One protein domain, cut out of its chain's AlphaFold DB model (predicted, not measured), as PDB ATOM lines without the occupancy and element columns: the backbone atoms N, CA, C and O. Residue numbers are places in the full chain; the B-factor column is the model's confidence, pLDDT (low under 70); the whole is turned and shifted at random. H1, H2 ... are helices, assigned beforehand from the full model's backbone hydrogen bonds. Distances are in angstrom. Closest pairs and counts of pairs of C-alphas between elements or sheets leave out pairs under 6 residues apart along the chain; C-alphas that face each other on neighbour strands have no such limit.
ATOM      1  N   GLY A  23      52.568 -10.530  45.744       96.06
ATOM      2  CA  GLY A  23      52.677 -11.144  47.069       96.06
ATOM      3  C   GLY A  23      53.604 -10.365  48.007       96.06
ATOM      4  O   GLY A  23      53.252 -10.148  49.165       96.06
ATOM      5  N   ILE A  24      54.747  -9.894  47.498       96.62
ATOM      6  CA  ILE A  24      55.692  -9.062  48.258       96.62
ATOM      7  C   ILE A  24      55.062  -7.704  48.564       96.62
ATOM      8  O   ILE A  24      55.064  -7.281  49.713       96.62
ATOM      9  N   MET A  25      54.401  -7.086  47.584       96.56
ATOM     10  CA  MET A  25      53.681  -5.825  47.798       96.56
ATOM     11  C   MET A  25      52.600  -5.940  48.886       96.56
ATOM     12  O   MET A  25      52.419  -5.018  49.683       96.56
ATOM     13  N   GLY A  26      51.900  -7.078  48.940       97.12
ATOM     14  CA  GLY A  26      50.917  -7.384  49.978       97.12
ATOM     15  C   GLY A  26      51.538  -7.477  51.374       97.12
ATOM     16  O   GLY A  26      50.982  -6.943  52.333       97.12
ATOM     17  N   ILE A  27      52.714  -8.104  51.491       97.69
ATOM     18  CA  ILE A  27      53.476  -8.153  52.746       97.69
ATOM     19  C   ILE A  27      53.924  -6.747  53.152       97.69
ATOM     20  O   ILE A  27      53.657  -6.333  54.277       97.69
ATOM     21  N   ASP A  28      54.556  -6.010  52.243       97.44
ATOM     22  CA  ASP A  28      55.183  -4.722  52.552       97.44
ATOM     23  C   ASP A  28      54.158  -3.643  52.922       97.44
ATOM     24  O   ASP A  28      54.420  -2.806  53.786       97.44
ATOM     25  N   THR A  29      52.975  -3.676  52.300       96.69
ATOM     26  CA  THR A  29      51.948  -2.639  52.490       96.69
ATOM     27  C   THR A  29      50.898  -3.029  53.531       96.69
ATOM     28  O   THR A  29      50.454  -2.182  54.304       96.69
ATOM     29  N   PHE A  30      50.499  -4.305  53.578       95.69
ATOM     30  CA  PHE A  30      49.363  -4.778  54.384       95.69
ATOM     31  C   PHE A  30      49.746  -5.875  55.395       95.69
ATOM     32  O   PHE A  30      48.893  -6.409  56.103       95.69
ATOM     33  N   GLY A  31      51.027  -6.243  55.476       96.06
ATOM     34  CA  GLY A  31      51.555  -7.209  56.441       96.06
ATOM     35  C   GLY A  31      51.270  -8.678  56.119       96.06
ATOM     36  O   GLY A  31      51.700  -9.553  56.871       96.06
ATOM     37  N   GLN A  32      50.553  -8.984  55.031       95.88
ATOM     38  CA  GLN A  32      50.222 -10.359  54.645       95.88
ATOM     39  C   GLN A  32      50.234 -10.545  53.126       95.88
ATOM     40  O   GLN A  32      49.620  -9.783  52.382       95.88
ATOM     41  N   ALA A  33      50.839 -11.642  52.664       96.62
ATOM     42  CA  ALA A  33      50.920 -11.975  51.240       96.62
ATOM     43  C   ALA A  33      49.547 -12.133  50.562       96.62
ATOM     44  O   ALA A  33      49.432 -11.928  49.357       96.62
ATOM     45  N   ILE A  34      48.497 -12.468  51.328       94.81
ATOM     46  CA  ILE A  34      47.137 -12.659  50.804       94.81
ATOM     47  C   ILE A  34      46.581 -11.396  50.134       94.81
ATOM     48  O   ILE A  34      45.845 -11.501  49.152       94.81
ATOM     49  N   PHE A  35      46.992 -10.209  50.592       96.31
ATOM     50  CA  PHE A  35      46.582  -8.945  49.986       96.31
ATOM     51  C   PHE A  35      47.168  -8.742  48.586       96.31
ATOM     52  O   PHE A  35      46.606  -7.985  47.802       96.31
ATOM     53  N   GLY A  36      48.208  -9.495  48.207       96.81
ATOM     54  CA  GLY A  36      48.687  -9.544  46.826       96.81
ATOM     55  C   GLY A  36      47.597  -9.945  45.828       96.81
ATOM     56  O   GLY A  36      47.558  -9.414  44.723       96.81
ATOM     57  N   ASN A  37      46.644 -10.792  46.230       96.12
ATOM     58  CA  ASN A  37      45.508 -11.157  45.376       96.12
ATOM     59  C   ASN A  37      44.594  -9.961  45.095       96.12
ATOM     60  O   ASN A  37      44.090  -9.806  43.986       96.12
ATOM     61  N   MET A  38      44.391  -9.108  46.098       95.94
ATOM     62  CA  MET A  38      43.559  -7.913  45.984       95.94
ATOM     63  C   MET A  38      44.247  -6.839  45.135       95.94
ATOM     64  O   MET A  38      43.603  -6.215  44.297       95.94
ATOM     65  N   ILE A  39      45.573  -6.708  45.255       96.69
ATOM     66  CA  ILE A  39      46.384  -5.860  44.367       96.69
ATOM     67  C   ILE A  39      46.301  -6.364  42.919       96.69
ATOM     68  O   ILE A  39      46.038  -5.586  42.003       96.69
ATOM     69  N   ALA A  40      46.447  -7.672  42.693       95.56
ATOM     70  CA  ALA A  40      46.300  -8.258  41.361       95.56
ATOM     71  C   ALA A  40      44.893  -8.025  40.777       95.56
ATOM     72  O   ALA A  40      44.759  -7.707  39.595       95.56
ATOM     73  N   LEU A  41      43.846  -8.122  41.606       94.62
ATOM     74  CA  LEU A  41      42.467  -7.832  41.208       94.62
ATOM     75  C   LEU A  41      42.285  -6.367  40.784       94.62
ATOM     76  O   LEU A  41      41.718  -6.104  39.725       94.62
ATOM     77  N   GLY A  42      42.803  -5.419  41.568       94.31
ATOM     78  CA  GLY A  42      42.789  -4.000  41.209       94.31
ATOM     79  C   GLY A  42      43.511  -3.720  39.894       94.31
ATOM     80  O   GLY A  42      42.993  -3.008  39.031       94.31
ATOM     81  N   ARG A  43      44.672  -4.356  39.691       94.00
ATOM     82  CA  ARG A  43      45.437  -4.236  38.446       94.00
ATOM     83  C   ARG A  43      44.658  -4.774  37.252       94.00
ATOM     84  O   ARG A  43      44.651  -4.143  36.197       94.00
ATOM     85  N   LEU A  44      43.973  -5.904  37.420       92.38
ATOM     86  CA  LEU A  44      43.102  -6.457  36.389       92.38
ATOM     87  C   LEU A  44      41.978  -5.478  36.033       92.38
ATOM     88  O   LEU A  44      41.790  -5.221  34.849       92.38
ATOM     89  N   PHE A  45      41.290  -4.892  37.021       92.69
ATOM     90  CA  PHE A  45      40.237  -3.893  36.783       92.69
ATOM     91  C   PHE A  45      40.725  -2.713  35.945       92.69
ATOM     92  O   PHE A  45      40.047  -2.323  34.995       92.69
ATOM     93  N   ARG A  46      41.925  -2.197  36.234       90.69
ATOM     94  CA  ARG A  46      42.537  -1.128  35.441       90.69
ATOM     95  C   ARG A  46      42.801  -1.551  33.995       90.69
ATOM     96  O   ARG A  46      42.535  -0.771  33.086       90.69
ATOM     97  N   LEU A  47      43.314  -2.764  33.778       88.88
ATOM     98  CA  LEU A  47      43.640  -3.285  32.442       88.88
ATOM     99  C   LEU A  47      42.404  -3.516  31.565       88.88
ATOM    100  O   LEU A  47      42.500  -3.409  30.345       88.88
ATOM    101  N   ILE A  48      41.259  -3.826  32.174       89.94
ATOM    102  CA  ILE A  48      39.988  -4.056  31.466       89.94
ATOM    103  C   ILE A  48      39.053  -2.836  31.489       89.94
ATOM    104  O   ILE A  48      37.888  -2.966  31.125       89.94
ATOM    105  N   ASP A  49      39.557  -1.674  31.923       89.38
ATOM    106  CA  ASP A  49      38.831  -0.398  32.013       89.38
ATOM    107  C   ASP A  49      37.520  -0.471  32.826       89.38
ATOM    108  O   ASP A  49      36.516   0.172  32.520       89.38
ATOM    109  N   ILE A  50      37.519  -1.272  33.900       88.88
ATOM    110  CA  ILE A  50      36.413  -1.324  34.861       88.88
ATOM    111  C   ILE A  50      36.759  -0.432  36.046       88.88
ATOM    112  O   ILE A  50      37.607  -0.765  36.869       88.88
ATOM    113  N   GLY A  51      36.060   0.696  36.164       85.38
ATOM    114  CA  GLY A  51      36.185   1.564  37.330       85.38
ATOM    115  C   GLY A  51      35.760   0.856  38.621       85.38
ATOM    116  O   GLY A  51      34.779   0.114  38.642       85.38
ATOM    117  N   ILE A  52      36.449   1.147  39.726       80.69
ATOM    118  CA  ILE A  52      36.150   0.570  41.048       80.69
ATOM    119  C   ILE A  52      34.709   0.890  41.481       80.69
ATOM    120  O   ILE A  52      34.061   0.063  42.107       80.69
ATOM    121  N   SER A  53      34.154   2.038  41.076       76.44
ATOM    122  CA  SER A  53      32.756   2.411  41.344       76.44
ATOM    123  C   SER A  53      31.716   1.524  40.650       76.44
ATOM    124  O   SER A  53      30.599   1.406  41.150       76.44
ATOM    125  N   HIS A  54      32.056   0.891  39.519       61.41
ATOM    126  CA  HIS A  54      31.182  -0.090  38.865       61.41
ATOM    127  C   HIS A  54      31.134  -1.419  39.626       61.41
ATOM    128  O   HIS A  54      30.226  -2.220  39.403       61.41
ATOM    129  N   VAL A  55      32.081  -1.653  40.535       64.25
ATOM    130  CA  VAL A  55      32.165  -2.864  41.339       64.25
ATOM    131  C   VAL A  55      31.735  -2.521  42.763       64.25
ATOM    132  O   VAL A  55      32.423  -1.808  43.483       64.25
ATOM    133  N   GLU A  56      30.596  -3.042  43.220       79.50
ATOM    134  CA  GLU A  56      30.160  -2.889  44.619       79.50
ATOM    135  C   GLU A  56      30.994  -3.784  45.561       79.50
ATOM    136  O   GLU A  56      30.469  -4.652  46.260       79.50
ATOM    137  N   LEU A  57      32.317  -3.594  45.559       83.81
ATOM    138  CA  LEU A  57      33.310  -4.419  46.246       83.81
ATOM    139  C   LEU A  57      32.996  -4.589  47.728       83.81
ATOM    140  O   LEU A  57      33.035  -5.700  48.246       83.81
ATOM    141  N   GLU A  58      32.581  -3.517  48.397       85.00
ATOM    142  CA  GLU A  58      32.247  -3.556  49.821       85.00
ATOM    143  C   GLU A  58      31.134  -4.557  50.167       85.00
ATOM    144  O   GLU A  58      31.066  -5.053  51.293       85.00
ATOM    145  N   LYS A  59      30.252  -4.871  49.210       86.50
ATOM    146  CA  LYS A  59      29.155  -5.825  49.417       86.50
ATOM    147  C   LYS A  59      29.582  -7.278  49.231       86.50
ATOM    148  O   LYS A  59      28.909  -8.162  49.760       86.50
ATOM    149  N   ILE A  60      30.654  -7.524  48.479       87.94
ATOM    150  CA  ILE A  60      31.127  -8.872  48.131       87.94
ATOM    151  C   ILE A  60      32.384  -9.283  48.900       87.94
ATOM    152  O   ILE A  60      32.635 -10.476  49.063       87.94
ATOM    153  N   LEU A  61      33.165  -8.313  49.375       87.50
ATOM    154  CA  LEU A  61      34.399  -8.569  50.100       87.50
ATOM    155  C   LEU A  61      34.133  -9.083  51.525       87.50
ATOM    156  O   LEU A  61      33.109  -8.758  52.144       87.50
ATOM    157  N   PRO A  62      35.069  -9.863  52.090       86.81
ATOM    158  CA  PRO A  62      35.016 -10.262  53.487       86.81
ATOM    159  C   PRO A  62      34.975  -9.049  54.428       86.81
ATOM    160  O   PRO A  62      35.855  -8.192  54.441       86.81
ATOM    161  N   LYS A  63      33.973  -9.007  55.310       86.62
ATOM    162  CA  LYS A  63      33.792  -7.882  56.245       86.62
ATOM    163  C   LYS A  63      34.916  -7.741  57.275       86.62
ATOM    164  O   LYS A  63      35.077  -6.665  57.843       86.62
ATOM    165  N   SER A  64      35.661  -8.812  57.545       85.88
ATOM    166  CA  SER A  64      36.727  -8.832  58.552       85.88
ATOM    167  C   SER A  64      37.905  -7.923  58.205       85.88
ATOM    168  O   SER A  64      38.555  -7.426  59.120       85.88
ATOM    169  N   CYS A  65      38.168  -7.701  56.914       87.19
ATOM    170  CA  CYS A  65      39.368  -7.015  56.422       87.19
ATOM    171  C   CYS A  65      39.050  -5.973  55.340       87.19
ATOM    172  O   CYS A  65      39.932  -5.555  54.602       87.19
ATOM    173  N   ILE A  66      37.797  -5.511  55.274       90.88
ATOM    174  CA  ILE A  66      37.278  -4.699  54.165       90.88
ATOM    175  C   ILE A  66      38.111  -3.446  53.856       90.88
ATOM    176  O   ILE A  66      38.258  -3.085  52.695       90.88
ATOM    177  N   LYS A  67      38.683  -2.788  54.873       91.94
ATOM    178  CA  LYS A  67      39.526  -1.600  54.672       91.94
ATOM    179  C   LYS A  67      40.827  -1.940  53.949       91.94
ATOM    180  O   LYS A  67      41.209  -1.219  53.032       91.94
ATOM    181  N   ASP A  68      41.469  -3.030  54.355       94.62
ATOM    182  CA  ASP A  68      42.738  -3.470  53.784       94.62
ATOM    183  C   ASP A  68      42.513  -4.064  52.390       94.62
ATOM    184  O   ASP A  68      43.263  -3.752  51.472       94.62
ATOM    185  N   ASP A  69      41.422  -4.814  52.190       94.00
ATOM    186  CA  ASP A  69      41.037  -5.327  50.870       94.00
ATOM    187  C   ASP A  69      40.756  -4.183  49.882       94.00
ATOM    188  O   ASP A  69      41.289  -4.177  48.773       94.00
ATOM    189  N   MET A  70      39.969  -3.177  50.285       94.00
ATOM    190  CA  MET A  70      39.699  -2.002  49.446       94.00
ATOM    191  C   MET A  70      40.976  -1.208  49.155       94.00
ATOM    192  O   MET A  70      41.184  -0.779  48.020       94.00
ATOM    193  N   GLY A  71      41.854  -1.043  50.149       94.88
ATOM    194  CA  GLY A  71      43.147  -0.384  49.972       94.88
ATOM    195  C   GLY A  71      44.065  -1.133  49.004       94.88
ATOM    196  O   GLY A  71      44.687  -0.517  48.140       94.88
ATOM    197  N   ALA A  72      44.116  -2.460  49.099       96.62
ATOM    198  CA  ALA A  72      44.911  -3.309  48.221       96.62
ATOM    199  C   ALA A  72      44.394  -3.278  46.774       96.62
ATOM    200  O   ALA A  72      45.191  -3.165  45.844       96.62
ATOM    201  N   ILE A  73      43.071  -3.290  46.575       95.56
ATOM    202  CA  ILE A  73      42.462  -3.125  45.246       95.56
ATOM    203  C   ILE A  73      42.786  -1.747  44.666       95.56
ATOM    204  O   ILE A  73      43.177  -1.659  43.504       95.56
ATOM    205  N   GLN A  74      42.671  -0.680  45.459       95.25
ATOM    206  CA  GLN A  74      43.007   0.668  45.001       95.25
ATOM    207  C   GLN A  74      44.483   0.765  44.588       95.25
ATOM    208  O   GLN A  74      44.778   1.238  43.494       95.25
ATOM    209  N   LEU A  75      45.398   0.226  45.403       96.00
ATOM    210  CA  LEU A  75      46.824   0.156  45.072       96.00
ATOM    211  C   LEU A  75      47.050  -0.553  43.731       96.00
ATOM    212  O   LEU A  75      47.780  -0.056  42.881       96.00
ATOM    213  N   GLY A  76      46.396  -1.697  43.529       95.00
ATOM    214  CA  GLY A  76      46.451  -2.447  42.279       95.00
ATOM    215  C   GLY A  76      45.978  -1.653  41.063       95.00
ATOM    216  O   GLY A  76      46.591  -1.711  39.998       95.00
ATOM    217  N   TYR A  77      44.883  -0.916  41.229       94.31
ATOM    218  CA  TYR A  77      44.266  -0.120  40.173       94.31
ATOM    219  C   TYR A  77      45.139   1.064  39.745       94.31
ATOM    220  O   TYR A  77      45.233   1.366  38.554       94.31
ATOM    221  N   ASP A  78      45.808   1.694  40.711       93.81
ATOM    222  CA  ASP A  78      46.649   2.873  40.497       93.81
ATOM    223  C   ASP A  78      48.074   2.531  40.032       93.81
ATOM    224  O   ASP A  78      48.807   3.423  39.599       93.81
ATOM    225  N   LEU A  79      48.480   1.253  40.076       91.12
ATOM    226  CA  LEU A  79      49.773   0.814  39.546       91.12
ATOM    227  C   LEU A  79      49.909   1.223  38.077       91.12
ATOM    228  O   LEU A  79      49.156   0.760  37.221       91.12
TER     229      LEU A  79
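Overview. This is residues 23 to 79 of the 84 residues of an uncharacterized protein of Deltaproteobacteria bacterium RBG_13_52_11b (UniProt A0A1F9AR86). Two helices, H2 and H4, cross at a slant as the core, with H1 set crosswise at the beginning of H2. From the end of H2, residues 48 to 65 swing out in a wide arc, with the short H3 on it, and return to the beginning of H4. The printed part has 57 residues with four named helices, H1, H2, H3 and H4 in chain order, and no named strand; its class is all helix. The whole is compact but flat, with a radius of gyration of the C-alphas of 10.5 A and spans of 28 by 24 by 12 A.

Along the chain. H1, residues 23 to 30, begins at C-alpha 23 (52.677, -11.144, 47.069) and is 10.2 A long. H2, residues 35 to 47, is 18.7 A long and ends at C-alpha 47 (43.640, -3.285, 32.442). H3, residues 57 to 60, is 5.3 A long. H4, residues 66 to 78, is 18.2 A long and ends at C-alpha 78 (46.649, 2.873, 40.497).

Arrangement. H4 is the hub, touching three helices. H2 and H4 touch, the C-alphas of Ile 39 and Gly 76 closest at 4.0 A, at a steep tilt of 43 degrees, the same way. H1 touches residues 35 to 39 of H2, about perpendicular at 77 degrees, the C-alphas of Gly 23 and Gly 36 closest at 4.3 A. H1 only just touches residues 68 to 72 of H4, with 3 pairs of C-alphas within 8 A; the closest, Phe 30 and Asp 68, are 6.8 A apart. H3 only just touches residues 66 to 70 of H4, also with 3 pairs; the closest C-alphas, Glu 58 and Ile 66, are 6.7 A apart. H3 is apart from H1 and H2. In H1, H2 and H4 every O i to N i+4 pair is within hydrogen-bond range; H3 is too short for one.

Size, cuts and confidence. The C-alphas farthest apart, Gly 31 and Asp 49, are 28.4 A apart. The printed part has no cut, and no link is long. The mean pLDDT of the printed part is 91.1; residues 54 to 55 are under 70.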